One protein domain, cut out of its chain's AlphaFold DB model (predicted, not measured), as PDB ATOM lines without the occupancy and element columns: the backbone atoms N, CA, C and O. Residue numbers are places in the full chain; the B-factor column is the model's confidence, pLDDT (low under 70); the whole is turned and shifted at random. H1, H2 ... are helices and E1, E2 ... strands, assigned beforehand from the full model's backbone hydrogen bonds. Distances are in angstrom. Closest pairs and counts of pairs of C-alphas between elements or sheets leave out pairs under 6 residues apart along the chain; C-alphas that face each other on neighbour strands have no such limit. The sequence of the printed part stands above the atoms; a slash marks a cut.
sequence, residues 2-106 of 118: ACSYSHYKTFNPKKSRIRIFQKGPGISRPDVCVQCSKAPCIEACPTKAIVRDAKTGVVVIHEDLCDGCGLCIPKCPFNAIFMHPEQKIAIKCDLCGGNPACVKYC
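What this domain is: This is residues 2 to 106 of the 118 residues of the protein "Ferredoxin" of Hadesarchaea archaeon DG-33-1 (UniProt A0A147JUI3). A body mostly of loops, with little regular structure, holds three small two-stranded hairpins: E5-E6 near the middle, E3-E4 beside it and E1-E2 at one end. The short helices H1 and H4 meet on one side. The printed part has 105 residues, 39 in named elements, class mixed, in the order H1 E1 E2 H2 E3 E4 E5 E6 H3 H4. It is compact, radius of gyration of the C-alphas 13.5 A, spanning 39 by 29 by 27 A.

Where its parts are: E1, residues 19 to 22, and E2, 28 to 31, are each 9.6 A long. E3 is 50 to 52, E4 59 to 61, E5 81 to 83, E6 90 to 92. H1, residues 2 to 8, 10.1 A, begins at C-alpha 2 (-30.695, 5.657, 23.808). H2 is 40 to 43, H3 95 to 98; H4, 101 to 104, ends at C-alpha 104 (-37.335, 0.393, 22.041).

How they stand to each other: Within hydrogen-bond range across the antiparallel hairpins are N 21 and O 29, 2.8 A, in E1 and E2; N 60 and O 51, 2.8 A, in E3 and E4; N 91 and O 82, 2.7 A, in E5 and E6. The closest C-alphas of E4 and E6, Ile 61 and Ile 91, are 7.0 A apart; those of H2 and E3, Ile 42 and Ile 50, 5.1 A. H1 and H4 touch, closest C-alphas Ala 2 and Cys 102, 5.4 A. H3 and H4 meet only through their link. In H1 every O i to N i+4 pair is within range; H2, H3 and H4 are too short for one.

The domain as a whole: The farthest C-alphas, Pro 25 and Ala 54, are 41.6 A apart. The printed part has no cut; E4 to E5 is a long link. No printed residue is under pLDDT 70.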
ATOM      1  N   ALA A   2     -30.170   6.495  22.720       91.50
ATOM      2  CA  ALA A   2     -30.695   5.657  23.808       91.50
ATOM      3  C   ALA A   2     -29.654   4.708  24.439       91.50
ATOM      4  O   ALA A   2     -29.681   4.473  25.642       91.50
ATOM      5  N   CYS A   3     -28.709   4.197  23.641       92.69
ATOM      6  CA  CYS A   3     -27.656   3.302  24.116       92.69
ATOM      7  C   CYS A   3     -26.721   3.975  25.138       92.69
ATOM      8  O   CYS A   3     -26.620   3.507  26.269       92.69
ATOM      9  N   SER A   4     -26.087   5.100  24.792       93.88
ATOM     10  CA  SER A   4     -25.203   5.808  25.728       93.88
ATOM     11  C   SER A   4     -25.931   6.334  26.963       93.88
ATOM     12  O   SER A   4     -25.353   6.335  28.047       93.88
ATOM     13  N   TYR A   5     -27.209   6.700  26.841       93.88
ATOM     14  CA  TYR A   5     -28.016   7.059  28.004       93.88
ATOM     15  C   TYR A   5     -28.274   5.854  28.922       93.88
ATOM     16  O   TYR A   5     -28.187   5.976  30.140       93.88
ATOM     17  N   SER A   6     -28.536   4.674  28.358       93.25
ATOM     18  CA  SER A   6     -28.814   3.468  29.149       93.25
ATOM     19  C   SER A   6     -27.602   3.014  29.964       93.25
ATOM     20  O   SER A   6     -27.777   2.643  31.121       93.25
ATOM     21  N   HIS A   7     -26.392   3.124  29.406       92.56
ATOM     22  CA  HIS A   7     -25.160   2.680  30.071       92.56
ATOM     23  C   HIS A   7     -24.460   3.771  30.887       92.56
ATOM     24  O   HIS A   7     -23.972   3.496  31.975       92.56
ATOM     25  N   TYR A   8     -24.432   5.013  30.395       92.62
ATOM     26  CA  TYR A   8     -23.600   6.082  30.964       92.62
ATOM     27  C   TYR A   8     -24.383   7.357  31.309       92.62
ATOM     28  O   TYR A   8     -23.773   8.388  31.583       92.62
ATOM     29  N   LYS A   9     -25.725   7.329  31.242       93.81
ATOM     30  CA  LYS A   9     -26.615   8.472  31.549       93.81
ATOM     31  C   LYS A   9     -26.243   9.761  30.802       93.81
ATOM     32  O   LYS A   9     -26.404  10.866  31.305       93.81
ATOM     33  N   THR A  10     -25.758   9.617  29.569       93.06
ATOM     34  CA  THR A  10     -25.250  10.722  28.746       93.06
ATOM     35  C   THR A  10     -25.723  10.622  27.300       93.06
ATOM     36  O   THR A  10     -25.863   9.531  26.747       93.06
ATOM     37  N   PHE A  11     -25.917  11.768  26.648       91.25
ATOM     38  CA  PHE A  11     -26.300  11.860  25.239       91.25
ATOM     39  C   PHE A  11     -25.071  11.995  24.333       91.25
ATOM     40  O   PHE A  11     -24.913  12.967  23.603       91.25
ATOM     41  N   ASN A  12     -24.176  11.003  24.377       92.19
ATOM     42  CA  ASN A  12     -22.952  11.004  23.570       92.19
ATOM     43  C   ASN A  12     -22.892   9.781  22.630       92.19
ATOM     44  O   ASN A  12     -22.760   8.654  23.115       92.19
ATOM     45  N   PRO A  13     -22.964   9.956  21.296       89.50
ATOM     46  CA  PRO A  13     -22.844   8.855  20.339       89.50
ATOM     47  C   PRO A  13     -21.515   8.095  20.435       89.50
ATOM     48  O   PRO A  13     -21.503   6.883  20.250       89.50
ATOM     49  N   LYS A  14     -20.407   8.760  20.791       91.62
ATOM     50  CA  LYS A  14     -19.090   8.111  20.934       91.62
ATOM     51  C   LYS A  14     -19.024   7.155  22.130       91.62
ATOM     52  O   LYS A  14     -18.213   6.238  22.113       91.62
ATOM     53  N   LYS A  15     -19.887   7.354  23.133       93.50
ATOM     54  CA  LYS A  15     -20.068   6.447  24.279       93.50
ATOM     55  C   LYS A  15     -21.128   5.372  24.017       93.50
ATOM     56  O   LYS A  15     -21.412   4.561  24.886       93.50
ATOM     57  N   SER A  16     -21.777   5.367  22.851       94.50
ATOM     58  CA  SER A  16     -22.728   4.302  22.523       94.50
ATOM     59  C   SER A  16     -21.979   3.016  22.180       94.50
ATOM     60  O   SER A  16     -20.965   3.035  21.489       94.50
ATOM     61  N   ARG A  17     -22.528   1.883  22.622       94.94
ATOM     62  CA  ARG A  17     -22.059   0.529  22.291       94.94
ATOM     63  C   ARG A  17     -22.422   0.088  20.856       94.94
ATOM     64  O   ARG A  17     -22.090  -1.021  20.451       94.94
ATOM     65  N   ILE A  18     -23.083   0.961  20.093       94.00
ATOM     66  CA  ILE A  18     -23.376   0.850  18.656       94.00
ATOM     67  C   ILE A  18     -22.913   2.125  17.949       94.00
ATOM     68  O   ILE A  18     -22.869   3.189  18.577       94.00
ATOM     69  N   ARG A  19     -22.637   2.053  16.644       92.06
ATOM     70  CA  ARG A  19     -22.349   3.239  15.820       92.06
ATOM     71  C   ARG A  19     -23.253   3.301  14.605       92.06
ATOM     72  O   ARG A  19     -23.791   2.293  14.181       92.06
ATOM     73  N   ILE A  20     -23.438   4.501  14.067       90.25
ATOM     74  CA  ILE A  20     -24.102   4.699  12.782       90.25
ATOM     75  C   ILE A  20     -23.016   5.082  11.786       90.25
ATOM     76  O   ILE A  20     -22.447   6.169  11.876       90.25
ATOM     77  N   PHE A  21     -22.713   4.173  10.871       89.25
ATOM     78  CA  PHE A  21     -21.876   4.446   9.719       89.25
ATOM     79  C   PHE A  21     -22.672   5.265   8.702       89.25
ATOM     80  O   PHE A  21     -23.829   4.950   8.425       89.25
ATOM     81  N   GLN A  22     -22.065   6.307   8.142       88.19
ATOM     82  CA  GLN A  22     -22.669   7.140   7.103       88.19
ATOM     83  C   GLN A  22     -21.806   7.083   5.846       88.19
ATOM     84  O   GLN A  22     -20.615   7.392   5.895       88.19
ATOM     85  N   LYS A  23     -22.411   6.706   4.719       86.81
ATOM     86  CA  LYS A  23     -21.763   6.660   3.402       86.81
ATOM     87  C   LYS A  23     -22.392   7.714   2.492       86.81
ATOM     88  O   LYS A  23     -23.061   7.387   1.521       86.81
ATOM     89  N   GLY A  24     -22.189   8.984   2.833       88.31
ATOM     90  CA  GLY A  24     -22.771  10.118   2.110       88.31
ATOM     91  C   GLY A  24     -24.233  10.415   2.481       88.31
ATOM     92  O   GLY A  24     -24.779   9.811   3.410       88.31
ATOM     93  N   PRO A  25     -24.870  11.380   1.792       86.25
ATOM     94  CA  PRO A  25     -26.228  11.821   2.104       86.25
ATOM     95  C   PRO A  25     -27.248  10.684   1.973       86.25
ATOM     96  O   PRO A  25     -27.305  10.003   0.955       86.25
ATOM     97  N   GLY A  26     -28.060  10.472   3.010       83.75
ATOM     98  CA  GLY A  26     -29.166   9.506   2.998       83.75
ATOM     99  C   GLY A  26     -28.781   8.031   3.168       83.75
ATOM    100  O   GLY A  26     -29.661   7.216   3.429       83.75
ATOM    101  N   ILE A  27     -27.495   7.668   3.097       86.50
ATOM    102  CA  ILE A  27     -27.045   6.284   3.286       86.50
ATOM    103  C   ILE A  27     -26.407   6.152   4.663       86.50
ATOM    104  O   ILE A  27     -25.276   6.585   4.899       86.50
ATOM    105  N   SER A  28     -27.129   5.508   5.576       88.50
ATOM    106  CA  SER A  28     -26.617   5.182   6.902       88.50
ATOM    107  C   SER A  28     -26.871   3.725   7.250       88.50
ATOM    108  O   SER A  28     -27.900   3.165   6.877       88.50
ATOM    109  N   ARG A  29     -25.934   3.117   7.975       88.62
ATOM    110  CA  ARG A  29     -26.038   1.742   8.453       88.62
ATOM    111  C   ARG A  29     -25.625   1.676   9.920       88.62
ATOM    112  O   ARG A  29     -24.585   2.229  10.270       88.62
ATOM    113  N   PRO A  30     -26.395   1.011  10.787       89.06
ATOM    114  CA  PRO A  30     -25.971   0.777  12.153       89.06
ATOM    115  C   PRO A  30     -24.923  -0.349  12.200       89.06
ATOM    116  O   PRO A  30     -25.170  -1.468  11.756       89.06
ATOM    117  N   ASP A  31     -23.762  -0.053  12.772       92.25
ATOM    118  CA  ASP A  31     -22.745  -1.028  13.145       92.25
ATOM    119  C   ASP A  31     -23.088  -1.553  14.545       92.25
ATOM    120  O   ASP A  31     -22.962  -0.849  15.557       92.25
ATOM    121  N   VAL A  32     -23.584  -2.789  14.588       92.81
ATOM    122  CA  VAL A  32     -24.070  -3.470  15.796       92.81
ATOM    123  C   VAL A  32     -23.428  -4.852  15.876       92.81
ATOM    124  O   VAL A  32     -23.159  -5.484  14.857       92.81
ATOM    125  N   CYS A  33     -23.153  -5.326  17.094       94.50
ATOM    126  CA  CYS A  33     -22.623  -6.672  17.291       94.50
ATOM    127  C   CYS A  33     -23.691  -7.701  16.921       94.50
ATOM    128  O   CYS A  33     -24.780  -7.676  17.486       94.50
ATOM    129  N   VAL A  34     -23.348  -8.616  16.016       92.69
ATOM    130  CA  VAL A  34     -24.252  -9.672  15.535       92.69
ATOM    131  C   VAL A  34     -24.194 -10.955  16.370       92.69
ATOM    132  O   VAL A  34     -24.780 -11.952  15.987       92.69
ATOM    133  N   GLN A  35     -23.460 -10.958  17.489       94.25
ATOM    134  CA  GLN A  35     -23.342 -12.120  18.383       94.25
ATOM    135  C   GLN A  35     -22.868 -13.412  17.686       94.25
ATOM    136  O   GLN A  35     -23.389 -14.493  17.945       94.25
ATOM    137  N   CYS A  36     -21.839 -13.303  16.829       93.06
ATOM    138  CA  CYS A  36     -21.286 -14.411  16.037       93.06
ATOM    139  C   CYS A  36     -21.141 -15.702  16.850       93.06
ATOM    140  O   CYS A  36     -20.557 -15.653  17.930       93.06
ATOM    141  N   SER A  37     -21.556 -16.854  16.317       90.88
ATOM    142  CA  SER A  37     -21.351 -18.176  16.939       90.88
ATOM    143  C   SER A  37     -19.867 -18.462  17.207       90.88
ATOM    144  O   SER A  37     -19.472 -18.758  18.339       90.88
ATOM    145  N   LYS A  38     -19.021 -18.247  16.193       92.38
ATOM    146  CA  LYS A  38     -17.565 -18.168  16.337       92.38
ATOM    147  C   LYS A  38     -17.151 -16.707  16.483       92.38
ATOM    148  O   LYS A  38     -17.210 -15.936  15.527       92.38
ATOM    149  N   ALA A  39     -16.763 -16.316  17.693       94.75
ATOM    150  CA  ALA A  39     -16.448 -14.934  18.036       94.75
ATOM    151  C   ALA A  39     -14.920 -14.716  18.083       94.75
ATOM    152  O   ALA A  39     -14.319 -14.905  19.141       94.75
ATOM    153  N   PRO A  40     -14.269 -14.272  16.986       95.94
ATOM    154  CA  PRO A  40     -12.812 -14.077  16.947       95.94
ATOM    155  C   PRO A  40     -12.320 -13.017  17.941       95.94
ATOM    156  O   PRO A  40     -11.152 -13.000  18.316       95.94
ATOM    157  N   CYS A  41     -13.205 -12.127  18.397       97.25
ATOM    158  CA  CYS A  41     -12.891 -11.163  19.445       97.25
ATOM    159  C   CYS A  41     -12.607 -11.817  20.807       97.25
ATOM    160  O   CYS A  41     -11.818 -11.254  21.559       97.25
ATOM    161  N   ILE A  42     -13.197 -12.984  21.109       97.19
ATOM    162  CA  ILE A  42     -12.900 -13.749  22.332       97.19
ATOM    163  C   ILE A  42     -11.460 -14.264  22.271       97.19
ATOM    164  O   ILE A  42     -10.674 -13.997  23.174       97.19
ATOM    165  N   GLU A  43     -11.096 -14.933  21.174       95.81
ATOM    166  CA  GLU A  43      -9.750 -15.488  20.962       95.81
ATOM    167  C   GLU A  43      -8.665 -14.398  20.959       95.81
ATOM    168  O   GLU A  43      -7.541 -14.622  21.397       95.81
ATOM    169  N   ALA A  44      -9.008 -13.199  20.487       96.94
ATOM    170  CA  ALA A  44      -8.088 -12.071  20.410       96.94
ATOM    171  C   ALA A  44      -7.844 -11.348  21.745       96.94
ATOM    172  O   ALA A  44      -6.968 -10.486  21.797       96.94
ATOM    173  N   CYS A  45      -8.632 -11.615  22.791       97.62
ATOM    174  CA  CYS A  45      -8.543 -10.889  24.054       97.62
ATOM    175  C   CYS A  45      -7.536 -11.560  25.011       97.62
ATOM    176  O   CYS A  45      -7.857 -12.601  25.589       97.62
ATOM    177  N   PRO A  46      -6.348 -10.968  25.251       96.62
ATOM    178  CA  PRO A  46      -5.324 -11.586  26.096       96.62
ATOM    179  C   PRO A  46      -5.734 -11.650  27.573       96.62
ATOM    180  O   PRO A  46      -5.403 -12.613  28.260       96.62
ATOM    181  N   THR A  47      -6.498 -10.664  28.057       96.81
ATOM    182  CA  THR A  47      -6.981 -10.616  29.447       96.81
ATOM    183  C   THR A  47      -8.209 -11.489  29.694       96.81
ATOM    184  O   THR A  47      -8.669 -11.586  30.828       96.81
ATOM    185  N   LYS A  48      -8.760 -12.124  28.647       96.75
ATOM    186  CA  LYS A  48     -10.014 -12.896  28.701       96.75
ATOM    187  C   LYS A  48     -11.221 -12.084  29.196       96.75
ATOM    188  O   LYS A  48     -12.193 -12.652  29.681       96.75
ATOM    189  N   ALA A  49     -11.195 -10.761  29.021       97.69
ATOM    190  CA  ALA A  49     -12.315  -9.879  29.346       97.69
ATOM    191  C   ALA A  49     -13.547 -10.105  28.455       97.69
ATOM    192  O   ALA A  49     -14.658  -9.745  28.834       97.69
ATOM    193  N   ILE A  50     -13.367 -10.663  27.253       97.69
ATOM    194  CA  ILE A  50     -14.468 -10.943  26.329       97.69
ATOM    195  C   ILE A  50     -14.885 -12.402  26.484       97.69
ATOM    196  O   ILE A  50     -14.106 -13.300  26.172       97.69
ATOM    197  N   VAL A  51     -16.122 -12.635  26.919       96.50
ATOM    198  CA  VAL A  51     -16.652 -13.982  27.177       96.50
ATOM    199  C   VAL A  51     -18.027 -14.154  26.554       96.50
ATOM    200  O   VAL A  51     -18.727 -13.176  26.289       96.50
ATOM    201  N   ARG A  52     -18.427 -15.406  26.324       96.06
ATOM    202  CA  ARG A  52     -19.820 -15.747  26.042       96.06
ATOM    203  C   ARG A  52     -20.508 -16.085  27.358       96.06
ATOM    204  O   ARG A  52     -20.079 -17.006  28.047       96.06
ATOM    205  N   ASP A  53     -21.558 -15.349  27.690       93.25
ATOM    206  CA  ASP A  53     -22.379 -15.645  28.854       93.25
ATOM    207  C   ASP A  53     -23.082 -16.997  28.664       93.25
ATOM    208  O   ASP A  53     -23.733 -17.240  27.647       93.25
ATOM    209  N   ALA A  54     -22.927 -17.895  29.635       90.62
ATOM    210  CA  ALA A  54     -23.409 -19.270  29.529       90.62
ATOM    211  C   ALA A  54     -24.940 -19.388  29.612       90.62
ATOM    212  O   ALA A  54     -25.495 -20.387  29.162       90.62
ATOM    213  N   LYS A  55     -25.623 -18.394  30.193       89.56
ATOM    214  CA  LYS A  55     -27.081 -18.417  30.376       89.56
ATOM    215  C   LYS A  55     -27.808 -17.835  29.172       89.56
ATOM    216  O   LYS A  55     -28.844 -18.345  28.772       89.56
ATOM    217  N   THR A  56     -27.272 -16.752  28.625       89.44
ATOM    218  CA  THR A  56     -27.910 -15.956  27.572       89.44
ATOM    219  C   THR A  56     -27.284 -16.186  26.199       89.44
ATOM    220  O   THR A  56     -27.852 -15.782  25.190       89.44
ATOM    221  N   GLY A  57     -26.093 -16.787  26.134       91.06
ATOM    222  CA  GLY A  57     -25.340 -16.965  24.892       91.06
ATOM    223  C   GLY A  57     -24.741 -15.669  24.339       91.06
ATOM    224  O   GLY A  57     -24.071 -15.706  23.304       91.06
ATOM    225  N   VAL A  58     -24.938 -14.534  25.013       93.50
ATOM    226  CA  VAL A  58     -24.480 -13.217  24.570       93.50
ATOM    227  C   VAL A  58     -22.981 -13.095  24.807       93.50
ATOM    228  O   VAL A  58     -22.476 -13.329  25.902       93.50
ATOM    229  N   VAL A  59     -22.240 -12.699  23.777       96.31
ATOM    230  CA  VAL A  59     -20.848 -12.289  23.940       96.31
ATOM    231  C   VAL A  59     -20.859 -10.937  24.642       96.31
ATOM    232  O   VAL A  59     -21.555 -10.028  24.191       96.31
ATOM    233  N   VAL A  60     -20.081 -10.753  25.702       95.81
ATOM    234  CA  VAL A  60     -19.994  -9.515  26.498       95.81
ATOM    235  C   VAL A  60     -18.533  -9.149  26.759       95.81
ATOM    236  O   VAL A  60     -17.646  -9.975  26.556       95.81
ATOM    237  N   ILE A  61     -18.275  -7.894  27.131       96.69
ATOM    238  CA  ILE A  61     -16.960  -7.449  27.614       96.69
ATOM    239  C   ILE A  61     -17.119  -7.107  29.091       96.69
ATOM    240  O   ILE A  61     -17.941  -6.259  29.432       96.69
ATOM    241  N   HIS A  62     -16.332  -7.760  29.937       96.00
ATOM    242  CA  HIS A  62     -16.169  -7.419  31.343       96.00
ATOM    243  C   HIS A  62     -15.236  -6.215  31.452       96.00
ATOM    244  O   HIS A  62     -14.037  -6.310  31.190       96.00
ATOM    245  N   GLU A  63     -15.817  -5.052  31.746       94.38
ATOM    246  CA  GLU A  63     -15.106  -3.768  31.759       94.38
ATOM    247  C   GLU A  63     -14.015  -3.723  32.837       94.38
ATOM    248  O   GLU A  63     -12.978  -3.102  32.629       94.38
ATOM    249  N   ASP A  64     -14.208  -4.451  33.935       95.25
ATOM    250  CA  ASP A  64     -13.275  -4.626  35.050       95.25
ATOM    251  C   ASP A  64     -12.013  -5.427  34.686       95.25
ATOM    252  O   ASP A  64     -10.966  -5.238  35.300       95.25
ATOM    253  N   LEU A  65     -12.089  -6.283  33.663       96.69
ATOM    254  CA  LEU A  65     -10.967  -7.099  33.179       96.69
ATOM    255  C   LEU A  65     -10.316  -6.531  31.908       96.69
ATOM    256  O   LEU A  65      -9.309  -7.056  31.420       96.69
ATOM    257  N   CYS A  66     -10.917  -5.506  31.305       97.56
ATOM    258  CA  CYS A  66     -10.440  -4.933  30.055       97.56
ATOM    259  C   CYS A  66      -9.299  -3.944  30.321       97.56
ATOM    260  O   CYS A  66      -9.490  -2.917  30.962       97.56
ATOM    261  N   ASP A  67      -8.124  -4.220  29.761       96.50
ATOM    262  CA  ASP A  67      -6.940  -3.351  29.852       96.50
ATOM    263  C   ASP A  67      -6.871  -2.280  28.749       96.50
ATOM    264  O   ASP A  67      -5.966  -1.446  28.731       96.50
ATOM    265  N   GLY A  68      -7.806  -2.317  27.798       96.75
ATOM    266  CA  GLY A  68      -7.850  -1.374  26.688       96.75
ATOM    267  C   GLY A  68      -6.867  -1.636  25.553       96.75
ATOM    268  O   GLY A  68      -6.687  -0.749  24.718       96.75
ATOM    269  N   CYS A  69      -6.262  -2.826  25.461       96.69
ATOM    270  CA  CYS A  69      -5.278  -3.142  24.414       96.69
ATOM    271  C   CYS A  69      -5.812  -3.011  22.970       96.69
ATOM    272  O   CYS A  69      -5.035  -2.884  22.026       96.69
ATOM    273  N   GLY A  70      -7.133  -3.070  22.770       96.19
ATOM    274  CA  GLY A  70      -7.776  -2.831  21.473       96.19
ATOM    275  C   GLY A  70      -7.606  -3.945  20.431       96.19
ATOM    276  O   GLY A  70      -8.153  -3.831  19.336       96.19
ATOM    277  N   LEU A  71      -6.929  -5.052  20.760       97.50
ATOM    278  CA  LEU A  71      -6.659  -6.167  19.833       97.50
ATOM    279  C   LEU A  71      -7.928  -6.823  19.262       97.50
ATOM    280  O   LEU A  71      -7.914  -7.370  18.160       97.50
ATOM    281  N   CYS A  72      -9.045  -6.736  19.984       97.38
ATOM    282  CA  CYS A  72     -10.339  -7.251  19.544       97.38
ATOM    283  C   CYS A  72     -10.988  -6.427  18.414       97.38
ATOM    284  O   CYS A  72     -11.783  -6.977  17.653       97.38
ATOM    285  N   ILE A  73     -10.648  -5.140  18.275       96.62
ATOM    286  CA  ILE A  73     -11.255  -4.219  17.300       96.62
ATOM    287  C   ILE A  73     -11.004  -4.670  15.854       96.62
ATOM    288  O   ILE A  73     -11.984  -4.941  15.157       96.62
ATOM    289  N   PRO A  74      -9.748  -4.837  15.388       96.94
ATOM    290  CA  PRO A  74      -9.482  -5.257  14.008       96.94
ATOM    291  C   PRO A  74      -9.921  -6.699  13.722       96.94
ATOM    292  O   PRO A  74      -9.984  -7.111  12.568       96.94
ATOM    293  N   LYS A  75     -10.211  -7.489  14.761       96.88
ATOM    294  CA  LYS A  75     -10.686  -8.871  14.629       96.88
ATOM    295  C   LYS A  75     -12.196  -8.964  14.459       96.88
ATOM    296  O   LYS A  75     -12.693 -10.040  14.140       96.88
ATOM    297  N   CYS A  76     -12.935  -7.873  14.662       96.62
ATOM    298  CA  CYS A  76     -14.374  -7.858  14.450       96.62
ATOM    299  C   CYS A  76     -14.695  -7.640  12.959       96.62
ATOM    300  O   CYS A  76     -14.533  -6.521  12.474       96.62
ATOM    301  N   PRO A  77     -15.239  -8.639  12.237       94.44
ATOM    302  CA  PRO A  77     -15.561  -8.482  10.814       94.44
ATOM    303  C   PRO A  77     -16.711  -7.493  10.560       94.44
ATOM    304  O   PRO A  77     -16.885  -7.010   9.447       94.44
ATOM    305  N   PHE A  78     -17.491  -7.168  11.596       94.69
ATOM    306  CA  PHE A  78     -18.647  -6.274  11.515       94.69
ATOM    307  C   PHE A  78     -18.359  -4.853  12.011       94.69
ATOM    308  O   PHE A  78     -19.284  -4.045  12.067       94.69
ATOM    309  N   ASN A  79     -17.109  -4.546  12.387       93.75
ATOM    310  CA  ASN A  79     -16.714  -3.248  12.947       93.75
ATOM    311  C   ASN A  79     -17.581  -2.814  14.142       93.75
ATOM    312  O   ASN A  79     -17.913  -1.645  14.289       93.75
ATOM    313  N   ALA A  80     -17.974  -3.763  14.994       96.19
ATOM    314  CA  ALA A  80     -18.934  -3.541  16.078       96.19
ATOM    315  C   ALA A  80     -18.293  -3.352  17.466       96.19
ATOM    316  O   ALA A  80     -18.998  -3.365  18.478       96.19
ATOM    317  N   ILE A  81     -16.963  -3.235  17.529       96.69
ATOM    318  CA  ILE A  81     -16.196  -3.043  18.764       96.69
ATOM    319  C   ILE A  81     -15.417  -1.737  18.643       96.69
ATOM    320  O   ILE A  81     -14.793  -1.471  17.616       96.69
ATOM    321  N   PHE A  82     -15.448  -0.926  19.695       95.25
ATOM    322  CA  PHE A  82     -14.871   0.413  19.706       95.25
ATOM    323  C   PHE A  82     -14.147   0.678  21.021       95.25
ATOM    324  O   PHE A  82     -14.471   0.070  22.029       95.25
ATOM    325  N   MET A  83     -13.223   1.637  21.047       96.56
ATOM    326  CA  MET A  83     -12.699   2.149  22.315       96.56
ATOM    327  C   MET A  83     -13.659   3.170  22.924       96.56
ATOM    328  O   MET A  83     -14.160   4.057  22.220       96.56
ATOM    329  N   HIS A  84     -13.885   3.073  24.233       95.62
ATOM    330  CA  HIS A  84     -14.569   4.114  24.988       95.62
ATOM    331  C   HIS A  84     -13.698   5.382  24.999       95.62
ATOM    332  O   HIS A  84     -12.514   5.299  25.326       95.62
ATOM    333  N   PRO A  85     -14.255   6.576  24.728       93.44
ATOM    334  CA  PRO A  85     -13.476   7.817  24.606       93.44
ATOM    335  C   PRO A  85     -12.814   8.324  25.902       93.44
ATOM    336  O   PRO A  85     -12.167   9.360  25.870       93.44
ATOM    337  N   GLU A  86     -12.992   7.641  27.037       93.38
ATOM    338  CA  GLU A  86     -12.613   8.157  28.370       93.38
ATOM    339  C   GLU A  86     -12.120   7.032  29.286       93.38
ATOM    340  O   GLU A  86     -11.055   7.141  29.876       93.38
ATOM    341  N   GLN A  87     -12.853   5.917  29.354       91.31
ATOM    342  CA  GLN A  87     -12.583   4.820  30.288       91.31
ATOM    343  C   GLN A  87     -11.433   3.887  29.861       91.31
ATOM    344  O   GLN A  87     -11.166   2.918  30.552       91.31
ATOM    345  N   LYS A  88     -10.745   4.158  28.738       92.69
ATOM    346  CA  LYS A  88      -9.665   3.312  28.181       92.69
ATOM    347  C   LYS A  88     -10.016   1.816  28.081       92.69
ATOM    348  O   LYS A  88      -9.136   0.977  28.136       92.69
ATOM    349  N   ILE A  89     -11.283   1.482  27.858       96.56
ATOM    350  CA  ILE A  89     -11.763   0.106  27.664       96.56
ATOM    351  C   ILE A  89     -12.368  -0.069  26.275       96.56
ATOM    352  O   ILE A  89     -12.800   0.902  25.642       96.56
ATOM    353  N   ALA A  90     -12.436  -1.312  25.810       97.25
ATOM    354  CA  ALA A  90     -13.222  -1.664  24.637       97.25
ATOM    355  C   ALA A  90     -14.710  -1.784  25.007       97.25
ATOM    356  O   ALA A  90     -15.068  -2.347  26.036       97.25
ATOM    357  N   ILE A  91     -15.584  -1.285  24.137       96.12
ATOM    358  CA  ILE A  91     -17.037  -1.321  24.271       96.12
ATOM    359  C   ILE A  91     -17.667  -1.883  23.000       96.12
ATOM    360  O   ILE A  91     -17.213  -1.631  21.882       96.12
ATOM    361  N   LYS A  92     -18.745  -2.641  23.167       95.69
ATOM    362  CA  LYS A  92     -19.550  -3.208  22.078       95.69
ATOM    363  C   LYS A  92     -20.955  -3.497  22.581       95.69
ATOM    364  O   LYS A  92     -21.165  -3.553  23.789       95.69
ATOM    365  N   CYS A  93     -21.898  -3.724  21.672       95.31
ATOM    366  CA  CYS A  93     -23.262  -4.097  22.041       95.31
ATOM    367  C   CYS A  93     -23.267  -5.353  22.935       95.31
ATOM    368  O   CYS A  93     -22.595  -6.350  22.646       95.31
ATOM    369  N   ASP A  94     -24.027  -5.269  24.021       94.06
ATOM    370  CA  ASP A  94     -24.286  -6.299  25.032       94.06
ATOM    371  C   ASP A  94     -25.770  -6.716  25.041       94.06
ATOM    372  O   ASP A  94     -26.251  -7.316  25.997       94.06
ATOM    373  N   LEU A  95     -26.516  -6.328  23.998       93.31
ATOM    374  CA  LEU A  95     -27.969  -6.480  23.876       93.31
ATOM    375  C   LEU A  95     -28.782  -5.866  25.029       93.31
ATOM    376  O   LEU A  95     -29.971  -6.153  25.148       93.31
ATOM    377  N   CYS A  96     -28.180  -5.006  25.859       92.62
ATOM    378  CA  CYS A  96     -28.813  -4.432  27.049       92.62
ATOM    379  C   CYS A  96     -29.533  -5.494  27.912       92.62
ATOM    380  O   CYS A  96     -30.648  -5.258  28.377       92.62
ATOM    381  N   GLY A  97     -28.937  -6.684  28.063       87.94
ATOM    382  CA  GLY A  97     -29.542  -7.788  28.820       87.94
ATOM    383  C   GLY A  97     -30.823  -8.360  28.197       87.94
ATOM    384  O   GLY A  97     -31.695  -8.818  28.926       87.94
ATOM    385  N   GLY A  98     -30.965  -8.286  26.871       88.06
ATOM    386  CA  GLY A  98     -32.132  -8.794  26.137       88.06
ATOM    387  C   GLY A  98     -33.230  -7.755  25.901       88.06
ATOM    388  O   GLY A  98     -34.189  -8.035  25.191       88.06
ATOM    389  N   ASN A  99     -33.087  -6.529  26.417       89.50
ATOM    390  CA  ASN A  99     -34.039  -5.442  26.168       89.50
ATOM    391  C   ASN A  99     -33.342  -4.210  25.559       89.50
ATOM    392  O   ASN A  99     -33.080  -3.224  26.261       89.50
ATOM    393  N   PRO A 100     -33.000  -4.236  24.254       92.19
ATOM    394  CA  PRO A 100     -32.202  -3.188  23.633       92.19
ATOM    395  C   PRO A 100     -32.922  -1.837  23.613       92.19
ATOM    396  O   PRO A 100     -33.882  -1.613  22.869       92.19
ATOM    397  N   ALA A 101     -32.389  -0.866  24.354       92.50
ATOM    398  CA  ALA A 101     -32.935   0.492  24.375       92.50
ATOM    399  C   ALA A 101     -32.913   1.162  22.988       92.50
ATOM    400  O   ALA A 101     -33.764   1.994  22.675       92.50
ATOM    401  N   CYS A 102     -31.946   0.804  22.137       91.44
ATOM    402  CA  CYS A 102     -31.869   1.305  20.765       91.44
ATOM    403  C   CYS A 102     -33.027   0.829  19.878       91.44
ATOM    404  O   CYS A 102     -33.410   1.586  18.996       91.44
ATOM    405  N   VAL A 103     -33.589  -0.359  20.128       91.69
ATOM    406  CA  VAL A 103     -34.787  -0.870  19.441       91.69
ATOM    407  C   VAL A 103     -36.024  -0.176  20.005       91.69
ATOM    408  O   VAL A 103     -36.781   0.437  19.257       91.69
ATOM    409  N   LYS A 104     -36.169  -0.170  21.338       89.12
ATOM    410  CA  LYS A 104     -37.335   0.393  22.041       89.12
ATOM    411  C   LYS A 104     -37.621   1.855  21.684       89.12
ATOM    412  O   LYS A 104     -38.775   2.238  21.532       89.12
ATOM    413  N   TYR A 105     -36.575   2.672  21.572       90.38
ATOM    414  CA  TYR A 105     -36.702   4.115  21.349       90.38
ATOM    415  C   TYR A 105     -36.361   4.544  19.916       90.38
ATOM    416  O   TYR A 105     -36.120   5.730  19.686       90.38
ATOM    417  N   CYS A 106     -36.288   3.622  18.946       87.88
ATOM    418  CA  CYS A 106     -36.029   3.993  17.555       87.88
ATOM    419  C   CYS A 106     -37.291   4.608  16.918       87.88
ATOM    420  O   CYS A 106     -38.243   3.872  16.657       87.88
TER     421      CYS A 106